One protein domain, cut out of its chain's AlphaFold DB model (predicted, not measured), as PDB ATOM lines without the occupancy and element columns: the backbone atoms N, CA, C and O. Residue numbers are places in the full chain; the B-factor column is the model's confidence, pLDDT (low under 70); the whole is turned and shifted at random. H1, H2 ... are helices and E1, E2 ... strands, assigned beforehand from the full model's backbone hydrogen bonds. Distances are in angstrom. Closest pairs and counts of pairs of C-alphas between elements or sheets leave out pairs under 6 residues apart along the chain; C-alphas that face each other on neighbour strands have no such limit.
ATOM      1  N   LYS A1005     209.667 218.062 219.688       78.56
ATOM      2  CA  LYS A1005     209.760 217.061 220.738       78.56
ATOM      3  C   LYS A1005     210.297 217.721 222.000       78.56
ATOM      4  O   LYS A1005     211.281 218.456 221.964       78.56
ATOM      5  N   PHE A1006     209.632 217.454 223.115       83.25
ATOM      6  CA  PHE A1006     210.055 217.902 224.432       83.25
ATOM      7  C   PHE A1006     210.209 216.679 225.323       83.25
ATOM      8  O   PHE A1006     209.219 216.095 225.761       83.25
ATOM      9  N   ASP A1007     211.450 216.280 225.576       85.31
ATOM     10  CA  ASP A1007     211.756 215.158 226.456       85.31
ATOM     11  C   ASP A1007     212.190 215.697 227.822       85.31
ATOM     12  O   ASP A1007     213.195 216.398 227.931       85.31
ATOM     13  N   VAL A1008     211.455 215.376 228.889       86.44
ATOM     14  CA  VAL A1008     211.906 215.684 230.256       86.44
ATOM     15  C   VAL A1008     213.037 214.718 230.611       86.44
ATOM     16  O   VAL A1008     212.801 213.526 230.790       86.44
ATOM     17  N   VAL A1009     214.268 215.222 230.691       85.88
ATOM     18  CA  VAL A1009     215.470 214.403 230.929       85.88
ATOM     19  C   VAL A1009     215.798 214.253 232.409       85.88
ATOM     20  O   VAL A1009     216.360 213.241 232.819       85.88
ATOM     21  N   SER A1010     215.439 215.239 233.227       86.50
ATOM     22  CA  SER A1010     215.524 215.149 234.683       86.50
ATOM     23  C   SER A1010     214.566 216.134 235.347       86.50
ATOM     24  O   SER A1010     214.066 217.075 234.725       86.50
ATOM     25  N   VAL A1011     214.294 215.908 236.630       89.06
ATOM     26  CA  VAL A1011     213.576 216.856 237.481       89.06
ATOM     27  C   VAL A1011     214.481 217.187 238.656       89.06
ATOM     28  O   VAL A1011     214.914 216.293 239.376       89.06
ATOM     29  N   LEU A1012     214.790 218.469 238.833       88.94
ATOM     30  CA  LEU A1012     215.565 218.944 239.972       88.94
ATOM     31  C   LEU A1012     214.605 219.449 241.042       88.94
ATOM     32  O   LEU A1012     213.814 220.367 240.812       88.94
ATOM     33  N   TYR A1013     214.700 218.850 242.219       90.06
ATOM     34  CA  TYR A1013     213.846 219.174 243.347       90.06
ATOM     35  C   TYR A1013     214.554 220.123 244.308       90.06
ATOM     36  O   TYR A1013     215.709 219.930 244.686       90.06
ATOM     37  N   SER A1014     213.836 221.158 244.725       88.19
ATOM     38  CA  SER A1014     214.252 222.068 245.788       88.19
ATOM     39  C   SER A1014     213.037 222.452 246.626       88.19
ATOM     40  O   SER A1014     211.901 222.251 246.203       88.19
ATOM     41  N   ALA A1015     213.261 222.995 247.822       89.56
ATOM     42  CA  ALA A1015     212.187 223.275 248.769       89.56
ATOM     43  C   ALA A1015     211.073 224.139 248.138       89.56
ATOM     44  O   ALA A1015     211.260 225.329 247.879       89.56
ATOM     45  N   GLY A1016     209.910 223.532 247.892       87.38
ATOM     46  CA  GLY A1016     208.753 224.173 247.274       87.38
ATOM     47  C   GLY A1016     208.901 224.507 245.785       87.38
ATOM     48  O   GLY A1016     208.123 225.331 245.297       87.38
ATOM     49  N   SER A1017     209.858 223.914 245.066       90.62
ATOM     50  CA  SER A1017     210.082 224.139 243.631       90.62
ATOM     51  C   SER A1017     210.535 222.869 242.919       90.62
ATOM     52  O   SER A1017     211.454 222.187 243.375       90.62
ATOM     53  N   SER A1018     209.957 222.617 241.750       91.81
ATOM     54  CA  SER A1018     210.360 221.528 240.859       91.81
ATOM     55  C   SER A1018     210.797 222.129 239.530       91.81
ATOM     56  O   SER A1018     210.025 222.832 238.877       91.81
ATOM     57  N   VAL A1019     212.054 221.906 239.146       92.81
ATOM     58  CA  VAL A1019     212.610 222.389 237.878       92.81
ATOM     59  C   VAL A1019     212.641 221.227 236.898       92.81
ATOM     60  O   VAL A1019     213.382 220.268 237.104       92.81
ATOM     61  N   LEU A1020     211.844 221.306 235.834       92.38
ATOM     62  CA  LEU A1020     211.922 220.335 234.745       92.38
ATOM     63  C   LEU A1020     213.112 220.698 233.863       92.38
ATOM     64  O   LEU A1020     213.197 221.822 233.361       92.38
ATOM     65  N   VAL A1021     214.013 219.744 233.669       90.56
ATOM     66  CA  VAL A1021     215.087 219.831 232.687       90.56
ATOM     67  C   VAL A1021     214.561 219.176 231.422       90.56
ATOM     68  O   VAL A1021     214.310 217.971 231.395       90.56
ATOM     69  N   VAL A1022     214.319 219.982 230.397       90.12
ATOM     70  CA  VAL A1022     213.621 219.564 229.181       90.12
ATOM     71  C   VAL A1022     214.577 219.681 228.016       90.12
ATOM     72  O   VAL A1022     215.125 220.748 227.770       90.12
ATOM     73  N   ASN A1023     214.760 218.594 227.287       87.75
ATOM     74  CA  ASN A1023     215.399 218.620 225.990       87.75
ATOM     75  C   ASN A1023     214.346 219.005 224.947       87.75
ATOM     76  O   ASN A1023     213.448 218.218 224.644       87.75
ATOM     77  N   ALA A1024     214.427 220.235 224.456       83.38
ATOM     78  CA  ALA A1024     213.623 220.730 223.356       83.38
ATOM     79  C   ALA A1024     214.344 220.448 222.040       83.38
ATOM     80  O   ALA A1024     215.514 220.794 221.865       83.38
ATOM     81  N   SER A1025     213.643 219.843 221.096       77.19
ATOM     82  CA  SER A1025     214.177 219.587 219.769       77.19
ATOM     83  C   SER A1025     213.087 219.550 218.718       77.19
ATOM     84  O   SER A1025     211.894 219.617 219.005       77.19
ATOM     85  N   SER A1026     213.506 219.457 217.465       67.81
ATOM     86  CA  SER A1026     212.612 219.222 216.343       67.81
ATOM     87  C   SER A1026     212.862 217.821 215.801       67.81
ATOM     88  O   SER A1026     214.015 217.441 215.592       67.81
ATOM     89  N   GLU A1027     211.802 217.079 215.477       62.47
ATOM     90  CA  GLU A1027     211.921 215.815 214.732       62.47
ATOM     91  C   GLU A1027     212.588 216.004 213.351       62.47
ATOM     92  O   GLU A1027     213.113 215.051 212.777       62.47
ATOM     93  N   ALA A1028     212.650 217.243 212.842       59.09
ATOM     94  CA  ALA A1028     213.397 217.631 211.642       59.09
ATOM     95  C   ALA A1028     214.856 218.080 211.926       59.09
ATOM     96  O   ALA A1028     215.662 218.255 211.001       59.09
ATOM     97  N   GLY A1029     215.235 218.255 213.196       61.22
ATOM     98  CA  GLY A1029     216.556 218.725 213.633       61.22
ATOM     99  C   GLY A1029     216.828 220.204 213.327       61.22
ATOM    100  O   GLY A1029     217.946 220.548 212.947       61.22
ATOM    101  N   LEU A1030     215.805 221.060 213.422       68.81
ATOM    102  CA  LEU A1030     215.911 222.517 213.268       68.81
ATOM    103  C   LEU A1030     216.462 223.198 214.540       68.81
ATOM    104  O   LEU A1030     216.158 222.723 215.634       68.81
ATOM    105  N   PRO A1031     217.208 224.321 214.424       69.25
ATOM    106  CA  PRO A1031     217.695 225.078 215.578       69.25
ATOM    107  C   PRO A1031     216.556 225.648 216.428       69.25
ATOM    108  O   PRO A1031     215.676 226.337 215.903       69.25
ATOM    109  N   VAL A1032     216.602 225.405 217.735       78.69
ATOM    110  CA  VAL A1032     215.697 225.998 218.728       78.69
ATOM    111  C   VAL A1032     216.175 227.421 219.023       78.69
ATOM    112  O   VAL A1032     217.316 227.620 219.432       78.69
ATOM    113  N   LEU A1033     215.319 228.425 218.810       79.25
ATOM    114  CA  LEU A1033     215.674 229.836 219.034       79.25
ATOM    115  C   LEU A1033     215.186 230.377 220.379       79.25
ATOM    116  O   LEU A1033     215.804 231.283 220.937       79.25
ATOM    117  N   ALA A1034     214.073 229.847 220.884       83.62
ATOM    118  CA  ALA A1034     213.536 230.168 222.198       83.62
ATOM    119  C   ALA A1034     212.527 229.104 222.640       83.62
ATOM    120  O   ALA A1034     211.773 228.587 221.813       83.62
ATOM    121  N   VAL A1035     212.453 228.851 223.949       87.00
ATOM    122  CA  VAL A1035     211.417 228.011 224.567       87.00
ATOM    123  C   VAL A1035     210.661 228.816 225.621       87.00
ATOM    124  O   VAL A1035     211.251 229.471 226.484       87.00
ATOM    125  N   TYR A1036     209.338 228.740 225.569       89.69
ATOM    126  CA  TYR A1036     208.419 229.379 226.500       89.69
ATOM    127  C   TYR A1036     207.543 228.319 227.160       89.69
ATOM    128  O   TYR A1036     207.243 227.287 226.564       89.69
ATOM    129  N   TYR A1037     207.106 228.575 228.387       93.38
ATOM    130  CA  TYR A1037     206.128 227.727 229.057       93.38
ATOM    131  C   TYR A1037     205.064 228.570 229.752       93.38
ATOM    132  O   TYR A1037     205.338 229.670 230.234       93.38
ATOM    133  N   VAL A1038     203.836 228.063 229.798       91.69
ATOM    134  CA  VAL A1038     202.735 228.665 230.552       91.69
ATOM    135  C   VAL A1038     202.221 227.683 231.591       91.69
ATOM    136  O   VAL A1038     202.131 226.479 231.354       91.69
ATOM    137  N   LEU A1039     201.867 228.222 232.752       91.94
ATOM    138  CA  LEU A1039     201.217 227.496 233.833       91.94
ATOM    139  C   LEU A1039     199.760 227.942 233.886       91.94
ATOM    140  O   LEU A1039     199.476 229.092 234.226       91.94
ATOM    141  N   CYS A1040     198.849 227.046 233.518       90.19
ATOM    142  CA  CYS A1040     197.426 227.343 233.391       90.19
ATOM    143  C   CYS A1040     196.614 226.652 234.489       90.19
ATOM    144  O   CYS A1040     196.707 225.436 234.650       90.19
ATOM    145  N   SER A1041     195.775 227.404 235.201       90.06
ATOM    146  CA  SER A1041     194.797 226.867 236.154       90.06
ATOM    147  C   SER A1041     193.471 227.614 236.031       90.06
ATOM    148  O   SER A1041     193.451 228.841 235.925       90.06
ATOM    149  N   GLN A1042     192.358 226.875 235.991       81.44
ATOM    150  CA  GLN A1042     190.988 227.412 235.897       81.44
ATOM    151  C   GLN A1042     190.789 228.498 234.815       81.44
ATOM    152  O   GLN A1042     190.065 229.470 235.013       81.44
ATOM    153  N   GLY A1043     191.440 228.343 233.658       73.50
ATOM    154  CA  GLY A1043     191.319 229.271 232.525       73.50
ATOM    155  C   GLY A1043     192.198 230.527 232.597       73.50
ATOM    156  O   GLY A1043     192.162 231.327 231.668       73.50
ATOM    157  N   SER A1044     193.013 230.696 233.644       82.44
ATOM    158  CA  SER A1044     194.045 231.736 233.727       82.44
ATOM    159  C   SER A1044     195.428 231.121 233.523       82.44
ATOM    160  O   SER A1044     195.756 230.125 234.165       82.44
ATOM    161  N   CYS A1045     196.251 231.724 232.663       87.75
ATOM    162  CA  CYS A1045     197.600 231.251 232.352       87.75
ATOM    163  C   CYS A1045     198.649 232.316 232.680       87.75
ATOM    164  O   CYS A1045     198.498 233.477 232.300       87.75
ATOM    165  N   THR A1046     199.735 231.902 233.328       86.69
ATOM    166  CA  THR A1046     200.912 232.743 233.583       86.69
ATOM    167  C   THR A1046     202.065 232.255 232.714       86.69
ATOM    168  O   THR A1046     202.402 231.074 232.771       86.69
ATOM    169  N   GLY A1047     202.644 233.135 231.893       88.25
ATOM    170  CA  GLY A1047     203.722 232.794 230.960       88.25
ATOM    171  C   GLY A1047     205.121 233.086 231.490       88.25
ATOM    172  O   GLY A1047     205.339 234.072 232.194       88.25
ATOM    173  N   PHE A1048     206.067 232.237 231.104       88.88
ATOM    174  CA  PHE A1048     207.465 232.274 231.508       88.88
ATOM    175  C   PHE A1048     208.373 231.963 230.310       88.88
ATOM    176  O   PHE A1048     208.029 231.164 229.439       88.88
ATOM    177  N   ALA A1049     209.557 232.574 230.281       88.38
ATOM    178  CA  ALA A1049     210.625 232.181 229.364       88.38
ATOM    179  C   ALA A1049     211.490 231.104 230.034       88.38
ATOM    180  O   ALA A1049     211.929 231.291 231.175       88.38
ATOM    181  N   ALA A1050     211.724 229.985 229.349       88.50
ATOM    182  CA  ALA A1050     212.633 228.956 229.838       88.50
ATOM    183  C   ALA A1050     214.087 229.422 229.678       88.50
ATOM    184  O   ALA A1050     214.418 230.143 228.736       88.50
ATOM    185  N   GLN A1051     214.955 229.033 230.611       86.12
ATOM    186  CA  GLN A1051     216.380 229.367 230.546       86.12
ATOM    187  C   GLN A1051     217.147 228.212 229.893       86.12
ATOM    188  O   GLN A1051     216.962 227.077 230.340       86.12
ATOM    189  N   PRO A1052     218.000 228.458 228.885       86.81
ATOM    190  CA  PRO A1052     218.887 227.427 228.360       86.81
ATOM    191  C   PRO A1052     219.909 227.045 229.435       86.81
ATOM    192  O   PRO A1052     220.462 227.907 230.122       86.81
ATOM    193  N   ALA A1053     220.137 225.747 229.618       79.38
ATOM    194  CA  ALA A1053     220.990 225.212 230.675       79.38
ATOM    195  C   ALA A1053     222.471 225.578 230.480       79.38
ATOM    196  O   ALA A1053     223.203 225.689 231.463       79.38
ATOM    197  N   ASP A1054     222.901 225.797 229.236       79.88
ATOM    198  CA  ASP A1054     224.251 226.242 228.877       79.88
ATOM    199  C   ASP A1054     224.374 227.775 228.720       79.88
ATOM    200  O   ASP A1054     225.473 228.298 228.528       79.88
ATOM    201  N   GLY A1055     223.262 228.506 228.854       78.88
ATOM    202  CA  GLY A1055     223.205 229.963 228.768       78.88
ATOM    203  C   GLY A1055     222.932 230.552 227.377       78.88
ATOM    204  O   GLY A1055     222.870 231.781 227.277       78.88
ATOM    205  N   SER A1056     222.719 229.756 226.320       80.19
ATOM    206  CA  SER A1056     222.370 230.275 224.983       80.19
ATOM    207  C   SER A1056     221.445 229.351 224.186       80.19
ATOM    208  O   SER A1056     221.459 228.156 224.389       80.19
ATOM    209  N   PHE A1057     220.661 229.905 223.255       82.62
ATOM    210  CA  PHE A1057     219.882 229.130 222.278       82.62
ATOM    211  C   PHE A1057     220.574 229.142 220.905       82.62
ATOM    212  O   PHE A1057     221.107 230.179 220.497       82.62
ATOM    213  N   GLY A1058     220.522 228.038 220.158       66.56
ATOM    214  CA  GLY A1058     220.976 227.970 218.762       66.56
ATOM    215  C   GLY A1058     221.279 226.571 218.212       66.56
ATOM    216  O   GLY A1058     221.586 226.444 217.024       66.56
ATOM    217  N   GLY A1059     221.211 225.526 219.034       68.88
ATOM    218  CA  GLY A1059     221.385 224.128 218.655       68.88
ATOM    219  C   GLY A1059     220.102 223.468 218.141       68.88
ATOM    220  O   GLY A1059     218.988 223.916 218.401       68.88
ATOM    221  N   ALA A1060     220.254 222.357 217.413       67.50
ATOM    222  CA  ALA A1060     219.133 221.501 216.993       67.50
ATOM    223  C   ALA A1060     218.470 220.738 218.163       67.50
ATOM    224  O   ALA A1060     217.405 220.139 218.000       67.50
ATOM    225  N   TRP A1061     219.130 220.759 219.323       75.31
ATOM    226  CA  TRP A1061     218.709 220.201 220.601       75.31
ATOM    227  C   TRP A1061     219.123 221.201 221.674       75.31
ATOM    228  O   TRP A1061     220.292 221.579 221.718       75.31
ATOM    229  N   GLU A1062     218.182 221.627 222.507       83.19
ATOM    230  CA  GLU A1062     218.424 222.595 223.572       83.19
ATOM    231  C   GLU A1062     217.899 222.067 224.896       83.19
ATOM    232  O   GLU A1062     216.721 221.735 225.031       83.19
ATOM    233  N   VAL A1063     218.773 222.020 225.898       86.81
ATOM    234  CA  VAL A1063     218.364 221.674 227.257       86.81
ATOM    235  C   VAL A1063     217.920 222.950 227.950       86.81
ATOM    236  O   VAL A1063     218.719 223.855 228.164       86.81
ATOM    237  N   VAL A1064     216.651 223.021 228.335       90.12
ATOM    238  CA  VAL A1064     216.058 224.181 228.998       90.12
ATOM    239  C   VAL A1064     215.517 223.834 230.378       90.12
ATOM    240  O   VAL A1064     215.096 222.711 230.649       90.12
ATOM    241  N   LEU A1065     215.515 224.828 231.261       90.75
ATOM    242  CA  LEU A1065     215.054 224.717 232.639       90.75
ATOM    243  C   LEU A1065     213.698 225.415 232.795       90.75
ATOM    244  O   LEU A1065     213.595 226.638 232.655       90.75
ATOM    245  N   LEU A1066     212.658 224.642 233.114       93.00
ATOM    246  CA  LEU A1066     211.319 225.141 233.434       93.00
ATOM    247  C   LEU A1066     211.150 225.124 234.953       93.00
ATOM    248  O   LEU A1066     210.987 224.063 235.553       93.00
ATOM    249  N   ASN A1067     211.203 226.295 235.584       90.88
ATOM    250  CA  ASN A1067     211.123 226.417 237.037       90.88
ATOM    251  C   ASN A1067     209.672 226.564 237.508       90.88
ATOM    252  O   ASN A1067     209.054 227.610 237.321       90.88
ATOM    253  N   ILE A1068     209.143 225.538 238.174       92.19
ATOM    254  CA  ILE A1068     207.779 225.533 238.699       92.19
ATOM    255  C   ILE A1068     207.847 225.714 240.214       92.19
ATOM    256  O   ILE A1068     208.119 224.770 240.958       92.19
ATOM    257  N   SER A1069     207.599 226.942 240.675       89.75
ATOM    258  CA  SER A1069     207.775 227.311 242.082       89.75
ATOM    259  C   SER A1069     206.465 227.626 242.792       89.75
ATOM    260  O   SER A1069     205.693 228.483 242.367       89.75
ATOM    261  N   SER A1070     206.270 227.035 243.972       88.50
ATOM    262  CA  SER A1070     205.156 227.361 244.876       88.50
ATOM    263  C   SER A1070     205.217 228.780 245.458       88.50
ATOM    264  O   SER A1070     204.244 229.237 246.058       88.50
ATOM    265  N   SER A1071     206.339 229.491 245.280       85.06
ATOM    266  CA  SER A1071     206.460 230.922 245.597       85.06
ATOM    267  C   SER A1071     205.717 231.814 244.595       85.06
ATOM    268  O   SER A1071     205.323 232.927 244.934       85.06
ATOM    269  N   GLN A1072     205.498 231.310 243.377       82.44
ATOM    270  CA  GLN A1072     204.844 232.009 242.268       82.44
ATOM    271  C   GLN A1072     203.422 231.486 242.004       82.44
ATOM    272  O   GLN A1072     202.715 232.040 241.165       82.44
ATOM    273  N   LEU A1073     202.997 230.436 242.716       87.38
ATOM    274  CA  LEU A1073     201.755 229.702 242.473       87.38
ATOM    275  C   LEU A1073     200.942 229.525 243.763       87.38
ATOM    276  O   LEU A1073     201.483 229.274 244.842       87.38
ATOM    277  N   ALA A1074     199.617 229.619 243.646       87.56
ATOM    278  CA  ALA A1074     198.696 229.220 244.710       87.56
ATOM    279  C   ALA A1074     198.551 227.686 244.765       87.56
ATOM    280  O   ALA A1074     198.871 226.998 243.797       87.56
ATOM    281  N   VAL A1075     198.046 227.151 245.882       89.81
ATOM    282  CA  VAL A1075     197.708 225.721 246.019       89.81
ATOM    283  C   VAL A1075     196.663 225.338 244.968       89.81
ATOM    284  O   VAL A1075     195.670 226.046 244.806       89.81
ATOM    285  N   GLY A1076     196.889 224.233 244.259       89.56
ATOM    286  CA  GLY A1076     196.024 223.769 243.177       89.56
ATOM    287  C   GLY A1076     196.781 223.056 242.057       89.56
ATOM    288  O   GLY A1076     198.002 222.885 242.113       89.56
ATOM    289  N   GLU A1077     196.033 222.635 241.040       91.50
ATOM    290  CA  GLU A1077     196.559 221.966 239.849       91.50
ATOM    291  C   GLU A1077     196.790 222.959 238.706       91.50
ATOM    292  O   GLU A1077     195.976 223.858 238.464       91.50
ATOM    293  N   TYR A1078     197.895 222.764 237.992       93.38
ATOM    294  CA  TYR A1078     198.318 223.568 236.855       93.38
ATOM    295  C   TYR A1078     198.707 222.660 235.694       93.38
ATOM    296  O   TYR A1078     199.503 221.732 235.852       93.38
ATOM    297  N   SER A1079     198.202 222.967 234.509       92.88
ATOM    298  CA  SER A1079     198.709 222.406 233.261       92.88
ATOM    299  C   SER A1079     199.935 223.199 232.820       92.88
ATOM    300  O   SER A1079     199.880 224.429 232.735       92.88
ATOM    301  N   VAL A1080     201.036 222.499 232.556       92.69
ATOM    302  CA  VAL A1080     202.290 223.076 232.068       92.69
ATOM    303  C   VAL A1080     202.327 222.895 230.562       92.69
ATOM    304  O   VAL A1080     202.606 221.798 230.079       92.69
ATOM    305  N   TYR A1081     202.032 223.961 229.824       91.25
ATOM    306  CA  TYR A1081     202.181 223.946 228.375       91.25
ATOM    307  C   TYR A1081     203.527 224.533 227.983       91.25
ATOM    308  O   TYR A1081     203.970 225.515 228.574       91.25
ATOM    309  N   VAL A1082     204.153 223.953 226.970       89.31
ATOM    310  CA  VAL A1082     205.431 224.391 226.419       89.31
ATOM    311  C   VAL A1082     205.262 224.755 224.948       89.31
ATOM    312  O   VAL A1082     204.442 224.182 224.231       89.31
ATOM    313  N   TYR A1083     206.027 225.744 224.521       86.31
ATOM    314  CA  TYR A1083     206.047 226.273 223.170       86.31
ATOM    315  C   TYR A1083     207.496 226.561 222.782       86.31
ATOM    316  O   TYR A1083     208.289 226.996 223.619       86.31
ATOM    317  N   THR A1084     207.844 226.357 221.517       80.31
ATOM    318  CA  THR A1084     209.179 226.671 221.001       80.31
ATOM    319  C   THR A1084     209.097 227.361 219.645       80.31
ATOM    320  O   THR A1084     208.233 227.049 218.827       80.31
ATOM    321  N   ASP A1085     210.025 228.285 219.409       70.62
ATOM    322  CA  ASP A1085     210.199 228.972 218.129       70.62
ATOM    323  C   ASP A1085     211.369 228.346 217.352       70.62
ATOM    324  O   ASP A1085     212.500 228.278 217.852       70.62
ATOM    325  N   PHE A1086     211.090 227.884 216.132       66.94
ATOM    326  CA  PHE A1086     212.089 227.402 215.184       66.94
ATOM    327  C   PHE A1086     212.122 228.349 213.974       66.94
ATOM    328  O   PHE A1086     211.154 228.430 213.224       66.94
ATOM    329  N   LEU A1087     213.263 229.012 213.736       60.25
ATOM    330  CA  LEU A1087     213.508 229.933 212.605       60.25
ATOM    331  C   LEU A1087     212.540 231.139 212.516       60.25
ATOM    332  O   LEU A1087     211.562 231.121 211.767       60.25
ATOM    333  N   GLY A1088     212.904 232.255 213.161       51.91
ATOM    334  CA  GLY A1088     212.160 233.525 213.188       51.91
ATOM    335  C   GLY A1088     211.928 234.199 211.824       51.91
ATOM    336  O   GLY A1088     212.585 235.183 211.486       51.91
ATOM    337  N   THR A1089     210.982 233.686 211.030       44.75
ATOM    338  CA  THR A1089     210.679 234.190 209.672       44.75
ATOM    339  C   THR A1089     209.191 234.279 209.312       44.75
ATOM    340  O   THR A1089     208.876 234.670 208.192       44.75
ATOM    341  N   GLY A1090     208.251 233.999 210.224       48.16
ATOM    342  CA  GLY A1090     206.820 234.227 209.955       48.16
ATOM    343  C   GLY A1090     206.225 233.355 208.836       48.16
ATOM    344  O   GLY A1090     205.338 233.806 208.115       48.16
ATOM    345  N   LEU A1091     206.709 232.114 208.678       45.38
ATOM    346  CA  LEU A1091     206.241 231.139 207.675       45.38
ATOM    347  C   LEU A1091     205.349 230.009 208.240       45.38
ATOM    348  O   LEU A1091     205.084 229.043 207.531       45.38
ATOM    349  N   GLY A1092     204.848 230.121 209.477       50.22
ATOM    350  CA  GLY A1092     203.869 229.168 210.031       50.22
ATOM    351  C   GLY A1092     204.440 227.871 210.627       50.22
ATOM    352  O   GLY A1092     203.705 226.898 210.722       50.22
ATOM    353  N   ASN A1093     205.711 227.863 211.054       51.19
ATOM    354  CA  ASN A1093     206.346 226.769 211.819       51.19
ATOM    355  C   ASN A1093     206.464 227.086 213.330       51.19
ATOM    356  O   ASN A1093     207.397 226.647 213.999       51.19
ATOM    357  N   GLU A1094     205.537 227.881 213.864       54.62
ATOM    358  CA  GLU A1094     205.357 228.050 215.311       54.62
ATOM    359  C   GLU A1094     204.735 226.759 215.874       54.62
ATOM    360  O   GLU A1094     203.837 226.192 215.244       54.62
ATOM    361  N   SER A1095     205.200 226.249 217.022       59.28
ATOM    362  CA  SER A1095     204.545 225.081 217.625       59.28
ATOM    363  C   SER A1095     203.165 225.445 218.176       59.28
ATOM    364  O   SER A1095     202.951 226.558 218.644       59.28
ATOM    365  N   GLU A1096     202.222 224.507 218.230       70.88
ATOM    366  CA  GLU A1096     201.093 224.682 219.151       70.88
ATOM    367  C   GLU A1096     201.605 224.629 220.604       70.88
ATOM    368  O   GLU A1096     202.693 224.114 220.881       70.88
ATOM    369  N   TRP A1097     200.845 225.183 221.550       81.81
ATOM    370  CA  TRP A1097     201.130 224.994 222.973       81.81
ATOM    371  C   TRP A1097     200.895 223.523 223.332       81.81
ATOM    372  O   TRP A1097     199.753 223.069 223.380       81.81
ATOM    373  N   LEU A1098     201.968 222.779 223.596       84.50
ATOM    374  CA  LEU A1098     201.901 221.354 223.915       84.50
ATOM    375  C   LEU A1098     201.843 221.143 225.420       84.50
ATOM    376  O   LEU A1098     202.635 221.720 226.160       84.50
ATOM    377  N   LEU A1099     200.920 220.302 225.883       89.12
ATOM    378  CA  LEU A1099     200.844 219.927 227.291       89.12
ATOM    379  C   LEU A1099     202.028 219.016 227.631       89.12
ATOM    380  O   LEU A1099     202.065 217.865 227.206       89.12
ATOM    381  N   LEU A1100     202.992 219.535 228.386       89.25
ATOM    382  CA  LEU A1100     204.200 218.802 228.766       89.25
ATOM    383  C   LEU A1100     203.999 218.010 230.061       89.25
ATOM    384  O   LEU A1100     204.437 216.870 230.185       89.25
ATOM    385  N   ALA A1101     203.374 218.647 231.050       92.00
ATOM    386  CA  ALA A1101     203.247 218.112 232.396       92.00
ATOM    387  C   ALA A1101     202.028 218.690 233.117       92.00
ATOM    388  O   ALA A1101     201.473 219.719 232.724       92.00
ATOM    389  N   ARG A1102     201.658 218.073 234.239       92.69
ATOM    390  CA  ARG A1102     200.771 218.675 235.240       92.69
ATOM    391  C   ARG A1102     201.540 218.906 236.524       92.69
ATOM    392  O   ARG A1102     202.169 217.986 237.035       92.69
ATOM    393  N   ALA A1103     201.468 220.114 237.059       91.88
ATOM    394  CA  ALA A1103     202.035 220.450 238.354       91.88
ATOM    395  C   ALA A1103     200.924 220.566 239.399       91.88
ATOM    396  O   ALA A1103     199.915 221.228 239.169       91.88
ATOM    397  N   HIS A1104     201.119 219.957 240.561       92.75
ATOM    398  CA  HIS A1104     200.204 220.049 241.687       92.75
ATOM    399  C   HIS A1104     200.929 220.690 242.866       92.75
ATOM    400  O   HIS A1104     201.822 220.098 243.472       92.75
ATOM    401  N   VAL A1105     200.538 221.919 243.194       92.94
ATOM    402  CA  VAL A1105     201.049 222.637 244.361       92.94
ATOM    403  C   VAL A1105     200.178 222.273 245.555       92.94
ATOM    404  O   VAL A1105     199.008 222.649 245.601       92.94
ATOM    405  N   ARG A1106     200.744 221.553 246.521       91.50
ATOM    406  CA  ARG A1106     200.058 221.078 247.729       91.50
ATOM    407  C   ARG A1106     200.637 221.714 248.978       91.50
ATOM    408  O   ARG A1106     201.825 222.025 249.031       91.50
ATOM    409  N   GLU A1107     199.803 221.851 249.998       93.00
ATOM    410  CA  GLU A1107     200.236 222.222 251.341       93.00
ATOM    411  C   GLU A1107     200.283 220.974 252.225       93.00
ATOM    412  O   GLU A1107     199.310 220.226 252.312       93.00
ATOM    413  N   LEU A1108     201.430 220.741 252.855       93.88
ATOM    414  CA  LEU A1108     201.637 219.694 253.847       93.88
ATOM    415  C   LEU A1108     201.653 220.337 255.230       93.88
ATOM    416  O   LEU A1108     202.348 221.330 255.458       93.88
ATOM    417  N   ALA A1109     200.897 219.766 256.163       93.38
ATOM    418  CA  ALA A1109     200.819 220.252 257.533       93.38
ATOM    419  C   ALA A1109     202.065 219.856 258.343       93.38
ATOM    420  O   ALA A1109     202.794 218.929 257.991       93.38
ATOM    421  N   ALA A1110     202.295 220.522 259.479       91.75
ATOM    422  CA  ALA A1110     203.253 220.024 260.464       91.75
ATOM    423  C   ALA A1110     202.780 218.679 261.044       91.75
ATOM    424  O   ALA A1110     201.582 218.455 261.220       91.75
ATOM    425  N   ARG A1111     203.734 217.834 261.444       92.81
ATOM    426  CA  ARG A1111     203.565 216.442 261.890       92.81
ATOM    427  C   ARG A1111     203.222 215.498 260.732       92.81
ATOM    428  O   ARG A1111     203.831 215.599 259.671       92.81
ATOM    429  N   TYR A1112     202.352 214.516 260.967       93.19
ATOM    430  CA  TYR A1112     202.083 213.433 260.027       93.19
ATOM    431  C   TYR A1112     201.140 213.869 258.909       93.19
ATOM    432  O   TYR A1112     200.056 214.387 259.164       93.19
ATOM    433  N   ASN A1113     201.537 213.570 257.679       94.62
ATOM    434  CA  ASN A1113     200.722 213.657 256.479       94.62
ATOM    435  C   ASN A1113     200.664 212.258 255.856       94.62
ATOM    436  O   ASN A1113     201.655 211.527 255.884       94.62
ATOM    437  N   LEU A1114     199.516 211.892 255.292       93.62
ATOM    438  CA  LEU A1114     199.404 210.748 254.392       93.62
ATOM    439  C   LEU A1114     199.309 211.308 252.977       93.62
ATOM    440  O   LEU A1114     198.367 212.037 252.669       93.62
ATOM    441  N   ILE A1115     200.293 210.999 252.141       93.12
ATOM    442  CA  ILE A1115     200.346 211.478 250.762       93.12
ATOM    443  C   ILE A1115     200.280 210.303 249.795       93.12
ATOM    444  O   ILE A1115     200.745 209.207 250.090       93.12
ATOM    445  N   ALA A1116     199.738 210.558 248.616       91.31
ATOM    446  CA  ALA A1116     199.865 209.688 247.461       91.31
ATOM    447  C   ALA A1116     200.163 210.559 246.241       91.31
ATOM    448  O   ALA A1116     199.745 211.728 246.185       91.31
ATOM    449  N   LEU A1117     200.877 209.982 245.278       91.00
ATOM    450  CA  LEU A1117     201.116 210.612 243.984       91.00
ATOM    451  C   LEU A1117     199.766 210.811 243.271       91.00
ATOM    452  O   LEU A1117     198.992 209.861 243.138       91.00
ATOM    453  N   SER A1118     199.458 212.040 242.846       85.88
ATOM    454  CA  SER A1118     198.230 212.343 242.078       85.88
ATOM    455  C   SER A1118     198.239 211.759 240.676       85.88
ATOM    456  O   SER A1118     197.172 211.484 240.129       85.88
ATOM    457  N   GLY A1119     199.415 211.583 240.082       84.06
ATOM    458  CA  GLY A1119     199.547 211.148 238.702       84.06
ATOM    459  C   GLY A1119     200.743 210.239 238.485       84.06
ATOM    460  O   GLY A1119     201.499 209.901 239.398       84.06
ATOM    461  N   GLU A1120     200.873 209.793 237.241       84.88
ATOM    462  CA  GLU A1120     202.080 209.116 236.789       84.88
ATOM    463  C   GLU A1120     203.219 210.140 236.737       84.88
ATOM    464  O   GLU A1120     203.077 211.190 236.110       84.88
ATOM    465  N   GLN A1121     204.326 209.865 237.427       86.38
ATOM    466  CA  GLN A1121     205.459 210.792 237.477       86.38
ATOM    467  C   GLN A1121     206.150 210.867 236.112       86.38
ATOM    468  O   GLN A1121     206.198 209.883 235.370       86.38
ATOM    469  N   LEU A1122     206.724 212.031 235.794       81.38
ATOM    470  CA  LEU A1122     207.541 212.211 234.585       81.38
ATOM    471  C   LEU A1122     208.771 211.292 234.596       81.38
ATOM    472  O   LEU A1122     209.116 210.715 233.570       81.38
ATOM    473  N   LEU A1123     209.387 211.135 235.769       83.94
ATOM    474  CA  LEU A1123     210.507 210.239 236.046       83.94
ATOM    475  C   LEU A1123     210.319 209.602 237.433       83.94
ATOM    476  O   LEU A1123     209.638 210.199 238.272       83.94
ATOM    477  N   PRO A1124     210.904 208.417 237.697       87.44
ATOM    478  CA  PRO A1124     210.904 207.799 239.021       87.44
ATOM    479  C   PRO A1124     211.289 208.790 240.124       87.44
ATOM    480  O   PRO A1124     212.388 209.333 240.110       87.44
ATOM    481  N   MET A1125     210.387 209.019 241.080       89.50
ATOM    482  CA  MET A1125     210.629 209.893 242.229       89.50
ATOM    483  C   MET A1125     210.974 209.035 243.445       89.50
ATOM    484  O   MET A1125     210.200 208.145 243.794       89.50
ATOM    485  N   ARG A1126     212.109 209.278 244.103       94.12
ATOM    486  CA  ARG A1126     212.518 208.564 245.325       94.12
ATOM    487  C   ARG A1126     212.160 209.336 246.593       94.12
ATOM    488  O   ARG A1126     211.746 210.497 246.561       94.12
ATOM    489  N   ALA A1127     212.288 208.682 247.742       93.94
ATOM    490  CA  ALA A1127     212.028 209.301 249.037       93.94
ATOM    491  C   ALA A1127     212.984 210.476 249.318       93.94
ATOM    492  O   ALA A1127     212.575 211.475 249.918       93.94
ATOM    493  N   SER A1128     214.224 210.395 248.835       92.75
ATOM    494  CA  SER A1128     215.197 211.492 248.839       92.75
ATOM    495  C   SER A1128     214.757 212.687 247.988       92.75
ATOM    496  O   SER A1128     214.861 213.826 248.445       92.75
ATOM    497  N   ASP A1129     214.177 212.443 246.812       93.94
ATOM    498  CA  ASP A1129     213.629 213.487 245.940       93.94
ATOM    499  C   ASP A1129     212.450 214.208 246.597       93.94
ATOM    500  O   ASP A1129     212.366 215.438 246.567       93.94
ATOM    501  N   LEU A1130     211.564 213.466 247.275       94.19
ATOM    502  CA  LEU A1130     210.482 214.057 248.067       94.19
ATOM    503  C   LEU A1130     211.031 214.936 249.193       94.19
ATOM    504  O   LEU A1130     210.523 216.033 249.423       94.19
ATOM    505  N   ALA A1131     212.079 214.481 249.880       93.19
ATOM    506  CA  ALA A1131     212.735 215.267 250.917       93.19
ATOM    507  C   ALA A1131     213.343 216.564 250.361       93.19
ATOM    508  O   ALA A1131     213.193 217.618 250.977       93.19
ATOM    509  N   ALA A1132     213.964 216.514 249.181       91.94
ATOM    510  CA  ALA A1132     214.488 217.694 248.501       91.94
ATOM    511  C   ALA A1132     213.368 218.654 248.056       91.94
ATOM    512  O   ALA A1132     213.495 219.866 248.243       91.94
ATOM    513  N   ALA A1133     212.255 218.125 247.537       91.12
ATOM    514  CA  ALA A1133     211.110 218.899 247.051       91.12
ATOM    515  C   ALA A1133     210.327 219.591 248.178       91.12
ATOM    516  O   ALA A1133     209.838 220.707 248.011       91.12
ATOM    517  N   VAL A1134     210.190 218.939 249.334       92.88
ATOM    518  CA  VAL A1134     209.528 219.509 250.520       92.88
ATOM    519  C   VAL A1134     210.486 220.423 251.294       92.88
ATOM    520  O   VAL A1134     210.068 221.434 251.860       92.88
ATOM    521  N   GLY A1135     211.782 220.109 251.276       89.75
ATOM    522  CA  GLY A1135     212.829 220.846 251.970       89.75
ATOM    523  C   GLY A1135     213.037 220.396 253.417       89.75
ATOM    524  O   GLY A1135     212.472 219.410 253.889       89.75
ATOM    525  N   GLY A1136     213.861 221.151 254.151       87.50
ATOM    526  CA  GLY A1136     214.391 220.755 255.466       87.50
ATOM    527  C   GLY A1136     213.369 220.549 256.594       87.50
ATOM    528  O   GLY A1136     213.754 220.153 257.693       87.50
ATOM    529  N   SER A1137     212.079 220.805 256.361       90.56
ATOM    530  CA  SER A1137     211.021 220.476 257.318       90.56
ATOM    531  C   SER A1137     210.683 218.981 257.330       90.56
ATOM    532  O   SER A1137     210.281 218.480 258.381       90.56
ATOM    533  N   LEU A1138     210.882 218.244 256.230       95.62
ATOM    534  CA  LEU A1138     210.609 216.806 256.151       95.62
ATOM    535  C   LEU A1138     211.676 216.014 256.916       95.62
ATOM    536  O   LEU A1138     212.861 216.113 256.616       95.62
ATOM    537  N   GLN A1139     211.256 215.214 257.897       96.06
ATOM    538  CA  GLN A1139     212.173 214.415 258.724       96.06
ATOM    539  C   GLN A1139     212.138 212.924 258.404       96.06
ATOM    540  O   GLN A1139     213.091 212.224 258.719       96.06
ATOM    541  N   ALA A1140     211.048 212.416 257.830       95.31
ATOM    542  CA  ALA A1140     210.944 211.005 257.483       95.31
ATOM    543  C   ALA A1140     209.819 210.735 256.479       95.31
ATOM    544  O   ALA A1140     208.776 211.395 256.518       95.31
ATOM    545  N   VAL A1141     210.042 209.732 255.628       96.81
ATOM    546  CA  VAL A1141     209.090 209.150 254.673       96.81
ATOM    547  C   VAL A1141     208.969 207.661 254.978       96.81
ATOM    548  O   VAL A1141     209.984 206.986 255.118       96.81
ATOM    549  N   TRP A1142     207.757 207.117 255.037       95.88
ATOM    550  CA  TRP A1142     207.528 205.686 255.230       95.88
ATOM    551  C   TRP A1142     206.642 205.107 254.124       95.88
ATOM    552  O   TRP A1142     205.549 205.619 253.870       95.88
ATOM    553  N   LYS A1143     207.098 204.009 253.508       92.75
ATOM    554  CA  LYS A1143     206.338 203.158 252.574       92.75
ATOM    555  C   LYS A1143     205.872 201.905 253.300       92.75
ATOM    556  O   LYS A1143     206.656 201.305 254.032       92.75
ATOM    557  N   TRP A1144     204.630 201.485 253.080       87.94
ATOM    558  CA  TRP A1144     204.201 200.142 253.466       87.94
ATOM    559  C   TRP A1144     204.753 199.124 252.463       87.94
ATOM    560  O   TRP A1144     204.361 199.119 251.297       87.94
ATOM    561  N   ASP A1145     205.692 198.296 252.904       79.31
ATOM    562  CA  ASP A1145     206.202 197.170 252.130       79.31
ATOM    563  C   ASP A1145     205.185 196.022 252.222       79.31
ATOM    564  O   ASP A1145     204.941 195.499 253.310       79.31
ATOM    565  N   VAL A1146     204.547 195.678 251.097       74.44
ATOM    566  CA  VAL A1146     203.463 194.683 251.045       74.44
ATOM    567  C   VAL A1146     203.995 193.263 251.214       74.44
ATOM    568  O   VAL A1146     203.342 192.465 251.882       74.44
ATOM    569  N   SER A1147     205.171 192.943 250.671       71.12
ATOM    570  CA  SER A1147     205.765 191.612 250.833       71.12
ATOM    571  C   SER A1147     206.344 191.446 252.236       71.12
ATOM    572  O   SER A1147     206.168 190.402 252.858       71.12
ATOM    573  N   ALA A1148     206.952 192.498 252.794       74.00
ATOM    574  CA  ALA A1148     207.509 192.457 254.144       74.00
ATOM    575  C   ALA A1148     206.513 192.849 255.254       74.00
ATOM    576  O   ALA A1148     206.881 192.794 256.431       74.00
ATOM    577  N   GLN A1149     205.286 193.273 254.922       83.62
ATOM    578  CA  GLN A1149     204.208 193.730 255.826       83.62
ATOM    579  C   GLN A1149     204.695 194.682 256.936       83.62
ATOM    580  O   GLN A1149     204.391 194.510 258.122       83.62
ATOM    581  N   ARG A1150     205.568 195.632 256.593       84.31
ATOM    582  CA  ARG A1150     206.154 196.596 257.538       84.31
ATOM    583  C   ARG A1150     206.371 197.941 256.863       84.31
ATOM    584  O   ARG A1150     206.507 198.014 255.647       84.31
ATOM    585  N   PHE A1151     206.480 199.003 257.658       83.69
ATOM    586  CA  PHE A1151     206.932 200.283 257.126       83.69
ATOM    587  C   PHE A1151     208.442 200.260 256.879       83.69
ATOM    588  O   PHE A1151     209.225 200.037 257.803       83.69
ATOM    589  N   SER A1152     208.846 200.517 255.638       87.94
ATOM    590  CA  SER A1152     210.218 200.881 255.293       87.94
ATOM    591  C   SER A1152     210.345 202.398 255.376       87.94
ATOM    592  O   SER A1152     209.543 203.120 254.785       87.94
ATOM    593  N   GLY A1153     211.298 202.878 256.174       91.50
ATOM    594  CA  GLY A1153     211.480 204.296 256.465       91.50
ATOM    595  C   GLY A1153     212.737 204.866 255.819       91.50
ATOM    596  O   GLY A1153     213.812 204.277 255.920       91.50
ATOM    597  N   PHE A1154     212.597 206.045 255.228       96.25
ATOM    598  CA  PHE A1154     213.683 206.888 254.759       96.25
ATOM    599  C   PHE A1154     213.749 208.157 255.617       96.25
ATOM    600  O   PHE A1154     212.754 208.869 255.759       96.25
ATOM    601  N   ILE A1155     214.918 208.441 256.189       95.06
ATOM    602  CA  ILE A1155     215.210 209.631 256.995       95.06
ATOM    603  C   ILE A1155     216.270 210.451 256.243       95.06
ATOM    604  O   ILE A1155     217.404 209.975 256.100       95.06
ATOM    605  N   PRO A1156     215.946 211.670 255.771       90.88
ATOM    606  CA  PRO A1156     216.882 212.495 255.011       90.88
ATOM    607  C   PRO A1156     218.180 212.754 255.787       90.88
ATOM    608  O   PRO A1156     218.152 213.174 256.942       90.88
ATOM    609  N   GLY A1157     219.328 212.483 255.158       87.62
ATOM    610  CA  GLY A1157     220.657 212.670 255.759       87.62
ATOM    611  C   GLY A1157     221.089 211.602 256.777       87.62
ATOM    612  O   GLY A1157     222.205 211.686 257.283       87.62
ATOM    613  N   VAL A1158     220.247 210.602 257.067       91.12
ATOM    614  CA  VAL A1158     220.556 209.497 258.000       91.12
ATOM    615  C   VAL A1158     220.489 208.138 257.304       91.12
ATOM    616  O   VAL A1158     221.351 207.291 257.518       91.12
ATOM    617  N   SER A1159     219.464 207.919 256.480       89.50
ATOM    618  CA  SER A1159     219.267 206.676 255.737       89.50
ATOM    619  C   SER A1159     220.340 206.475 254.663       89.50
ATOM    620  O   SER A1159     220.671 207.396 253.919       89.50
ATOM    621  N   THR A1160     220.862 205.253 254.569       85.50
ATOM    622  CA  THR A1160     221.794 204.811 253.524       85.50
ATOM    623  C   THR A1160     221.095 204.675 252.160       85.50
ATOM    624  O   THR A1160     219.864 204.577 252.119       85.50
ATOM    625  N   PRO A1161     221.835 204.644 251.030       81.94
ATOM    626  CA  PRO A1161     221.239 204.575 249.689       81.94
ATOM    627  C   PRO A1161     220.288 203.386 249.452       81.94
ATOM    628  O   PRO A1161     219.342 203.511 248.680       81.94
ATOM    629  N   ASP A1162     220.476 202.256 250.146       81.62
ATOM    630  CA  ASP A1162     219.587 201.081 250.084       81.62
ATOM    631  C   ASP A1162     218.207 201.312 250.728       81.62
ATOM    632  O   ASP A1162     217.271 200.553 250.482       81.62
ATOM    633  N   LYS A1163     218.057 202.356 251.553       86.31
ATOM    634  CA  LYS A1163     216.787 202.740 252.193       86.31
ATOM    635  C   LYS A1163     216.020 203.806 251.422       86.31
ATOM    636  O   LYS A1163     214.900 204.136 251.807       86.31
ATOM    637  N   ASP A1164     216.604 204.353 250.364       92.19
ATOM    638  CA  ASP A1164     215.967 205.361 249.529       92.19
ATOM    639  C   ASP A1164     215.077 204.695 248.477       92.19
ATOM    640  O   ASP A1164     215.523 204.369 247.382       92.19
ATOM    641  N   PHE A1165     213.823 204.421 248.816       92.88
ATOM    642  CA  PHE A1165     212.897 203.718 247.927       92.88
ATOM    643  C   PHE A1165     212.197 204.663 246.941       92.88
ATOM    644  O   PHE A1165     212.008 205.849 247.208       92.88
ATOM    645  N   GLN A1166     211.750 204.107 245.816       93.75
ATOM    646  CA  GLN A1166     210.915 204.806 244.842       93.75
ATOM    647  C   GLN A1166     209.463 204.944 245.339       93.75
ATOM    648  O   GLN A1166     208.900 204.033 245.957       93.75
ATOM    649  N   LEU A1167     208.856 206.097 245.062       92.00
ATOM    650  CA  LEU A1167     207.431 206.346 245.225       92.00
ATOM    651  C   LEU A1167     206.681 205.866 243.977       92.00
ATOM    652  O   LEU A1167     207.065 206.137 242.841       92.00
ATOM    653  N   GLU A1168     205.579 205.168 244.206       89.56
ATOM    654  CA  GLU A1168     204.775 204.473 243.213       89.56
ATOM    655  C   GLU A1168     203.331 204.964 243.304       89.56
ATOM    656  O   GLU A1168     202.768 205.178 244.384       89.56
ATOM    657  N   ARG A1169     202.715 205.159 242.140       85.69
ATOM    658  CA  ARG A1169     201.310 205.548 242.048       85.69
ATOM    659  C   ARG A1169     200.432 204.411 242.581       85.69
ATOM    660  O   ARG A1169     200.712 203.245 242.338       85.69
ATOM    661  N   GLY A1170     199.365 204.759 243.298       81.69
ATOM    662  CA  GLY A1170     198.473 203.783 243.937       81.69
ATOM    663  C   GLY A1170     198.877 203.400 245.364       81.69
ATOM    664  O   GLY A1170     198.073 202.793 246.068       81.69
ATOM    665  N   TYR A1171     200.057 203.824 245.828       85.94
ATOM    666  CA  TYR A1171     200.507 203.636 247.206       85.94
ATOM    667  C   TYR A1171     200.388 204.922 248.030       85.94
ATOM    668  O   TYR A1171     200.608 206.033 247.541       85.94
ATOM    669  N   GLY A1172     200.042 204.753 249.309       89.12
ATOM    670  CA  GLY A1172     200.066 205.815 250.312       89.12
ATOM    671  C   GLY A1172     201.383 205.820 251.089       89.12
ATOM    672  O   GLY A1172     201.873 204.768 251.501       89.12
ATOM    673  N   TYR A1173     201.926 207.010 251.327       94.62
ATOM    674  CA  TYR A1173     203.171 207.244 252.049       94.62
ATOM    675  C   TYR A1173     202.913 208.125 253.261       94.62
ATOM    676  O   TYR A1173     202.309 209.196 253.149       94.62
ATOM    677  N   PHE A1174     203.397 207.699 254.424       95.44
ATOM    678  CA  PHE A1174     203.394 208.560 255.601       95.44
ATOM    679  C   PHE A1174     204.618 209.465 255.561       95.44
ATOM    680  O   PHE A1174     205.731 209.006 255.321       95.44
ATOM    681  N   VAL A1175     204.420 210.746 255.832       96.19
ATOM    682  CA  VAL A1175     205.491 211.745 255.884       96.19
ATOM    683  C   VAL A1175     205.365 212.563 257.148       96.19
ATOM    684  O   VAL A1175     204.267 212.985 257.507       96.19
ATOM    685  N   TYR A1176     206.486 212.806 257.820       95.94
ATOM    686  CA  TYR A1176     206.527 213.645 259.015       95.94
ATOM    687  C   TYR A1176     207.303 214.935 258.757       95.94
ATOM    688  O   TYR A1176     208.466 214.891 258.351       95.94
ATOM    689  N   LEU A1177     206.669 216.076 259.033       96.56
ATOM    690  CA  LEU A1177     207.260 217.405 258.897       96.56
ATOM    691  C   LEU A1177     207.355 218.125 260.254       96.56
ATOM    692  O   LEU A1177     206.459 218.021 261.089       96.56
ATOM    693  N   THR A1178     208.406 218.915 260.479       93.56
ATOM    694  CA  THR A1178     208.547 219.773 261.676       93.56
ATOM    695  C   THR A1178     207.768 221.082 261.570       93.56
ATOM    696  O   THR A1178     207.288 221.591 262.581       93.56
ATOM    697  N   LEU A1179     207.609 221.608 260.355       92.62
ATOM    698  CA  LEU A1179     206.860 222.820 260.021       92.62
ATOM    699  C   LEU A1179     206.042 222.574 258.745       92.62
ATOM    700  O   LEU A1179     206.474 221.759 257.926       92.62
ATOM    701  N   PRO A1180     204.902 223.262 258.541       93.50
ATOM    702  CA  PRO A1180     204.171 223.165 257.285       93.50
ATOM    703  C   PRO A1180     205.059 223.570 256.105       93.50
ATOM    704  O   PRO A1180     205.888 224.475 256.229       93.50
ATOM    705  N   ALA A1181     204.893 222.909 254.965       94.31
ATOM    706  CA  ALA A1181     205.651 223.195 253.751       94.31
ATOM    707  C   ALA A1181     204.792 222.981 252.509       94.31
ATOM    708  O   ALA A1181     203.776 222.286 252.548       94.31
ATOM    709  N   ARG A1182     205.207 223.581 251.394       92.56
ATOM    710  CA  ARG A1182     204.571 223.355 250.097       92.56
ATOM    711  C   ARG A1182     205.374 222.359 249.285       92.56
ATOM    712  O   ARG A1182     206.598 222.426 249.254       92.56
ATOM    713  N   TRP A1183     204.665 221.473 248.607       93.56
ATOM    714  CA  TRP A1183     205.233 220.490 247.697       93.56
ATOM    715  C   TRP A1183     204.682 220.735 246.295       93.56
ATOM    716  O   TRP A1183     203.471 220.866 246.124       93.56
ATOM    717  N   VAL A1184     205.576 220.830 245.309       93.56
ATOM    718  CA  VAL A1184     205.220 220.908 243.888       93.56
ATOM    719  C   VAL A1184     205.446 219.530 243.271       93.56
ATOM    720  O   VAL A1184     206.563 219.181 242.895       93.56
ATOM    721  N   GLU A1185     204.392 218.728 243.194       92.94
ATOM    722  CA  GLU A1185     204.419 217.436 242.503       92.94
ATOM    723  C   GLU A1185     204.298 217.662 240.989       92.94
ATOM    724  O   GLU A1185     203.456 218.451 240.563       92.94
ATOM    725  N   VAL A1186     205.105 216.983 240.170       91.56
ATOM    726  CA  VAL A1186     205.056 217.090 238.701       91.56
ATOM    727  C   VAL A1186     204.771 215.730 238.063       91.56
ATOM    728  O   VAL A1186     205.472 214.750 238.289       91.56
ATOM    729  N   ASN A1187     203.726 215.680 237.245       89.81
ATOM    730  CA  ASN A1187     203.181 214.475 236.629       89.81
ATOM    731  C   ASN A1187     203.212 214.576 235.102       89.81
ATOM    732  O   ASN A1187     203.255 215.681 234.555       89.81
ATOM    733  N   LYS A1188     203.126 213.431 234.417       82.94
ATOM    734  CA  LYS A1188     202.883 213.371 232.970       82.94
ATOM    735  C   LYS A1188     201.603 214.148 232.612       82.94
ATOM    736  O   LYS A1188     200.614 214.085 233.349       82.94
ATOM    737  N   GLY A1189     201.699 214.935 231.535       66.38
ATOM    738  CA  GLY A1189     200.684 215.870 231.020       66.38
ATOM    739  C   GLY A1189     199.369 215.221 230.626       66.38
ATOM    740  O   GLY A1189     199.426 214.158 229.978       66.38
TER     741      GLY A1189
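AT A GLANCE: This is residues 1005 to 1189 of the 1189 residues of an uncharacterized protein of Thermofilum sp. NZ13 (UniProt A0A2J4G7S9). An elongated body of two unequal parts: a sandwich, its five-stranded sheet E4-E3-E6-E7-E12 and three-stranded sheet E1-E2-E5 only partly face to face with planes 43 degrees apart, and a smaller sheet E8-E11-E9-E10 at one end. The one short helix, H1, sits where the three sheets come together. The printed part has 185 residues, with strands E1 to E8, then H1, then E9 to E12; each sheet is antiparallel and strongly twisted, the four-stranded one only just, at 4.4 A off its best plane. The class is mostly strand. It is compact, with a radius of gyration of the C-alphas of 18.2 A, and spans 60 by 33 by 28 A.

IN THESE COORDINATES: Begin with the largest sheet: E4 is residues 1044 to 1049, E3 1032 to 1041, 27.2 A long, E6 1076 to 1086, 32.5 A, E7 1098 to 1108, 30.0 A, and E12 1181 to 1188, 23.2 A. Find C-alpha 1188 at (202.883, 213.371, 232.970), where E12 ends. E1, residues 1005 to 1014, starts at C-alpha (209.760, 217.061, 220.738), bends by 51 degrees at residue 1009 and measures 25.9 A; E2 is 1017 to 1026, 27.8 A, and E5 1061 to 1069, 25.1 A. Look next at E8, 1111 to 1115, H1, 1127 to 1134, 10.6 A, E9, 1138 to 1145, 20.5 A, E10, 1150 to 1154, and E11, 1173 to 1177.

HOW THE PARTS SIT: In the largest sheet, look for N 1078 and O 1103, 2.8 A apart, between E6 and E7, and N 1104 and O 1185, 2.8 A, between E7 and E12. Across the sandwich, the closest C-alphas of E2 and E12 are those of Ser 1017 and Val 1184, 5.8 A apart. In the three-stranded sheet, E1 and E2 form a hairpin, with N 1012 and O 1019 at 2.9 A. H1 is on each of the three sheets, 6.0 A over that of E1, 8.0 A over that of E12 and 9.0 A over that of E9; its closest C-alphas to E1 are Ala 1133 and Tyr 1013, 4.6 A. Every O i to N i+4 pair of H1 is within hydrogen-bond range. E8, H1 and E9 make a split strand-helix-strand unit, two strands running the same way with E11 between them in the sheet, and its crossover is right-handed; between the antiparallel neighbours E8 and E11, N 1113 and O 1175 are within hydrogen-bond range at 2.8 A.

THE WHOLE: The C-alphas farthest apart are those of Thr 1089 and Gln 1149, 61.7 A. The printed part has no cut. The long links are E4 to E5, E6 to E7, E8 to H1 and E10 to E11. Expect pLDDT under 70 at residues 1026 to 1031, 1058 to 1060, 1086 to 1095 and 1189; the mean of the printed part is 85.3.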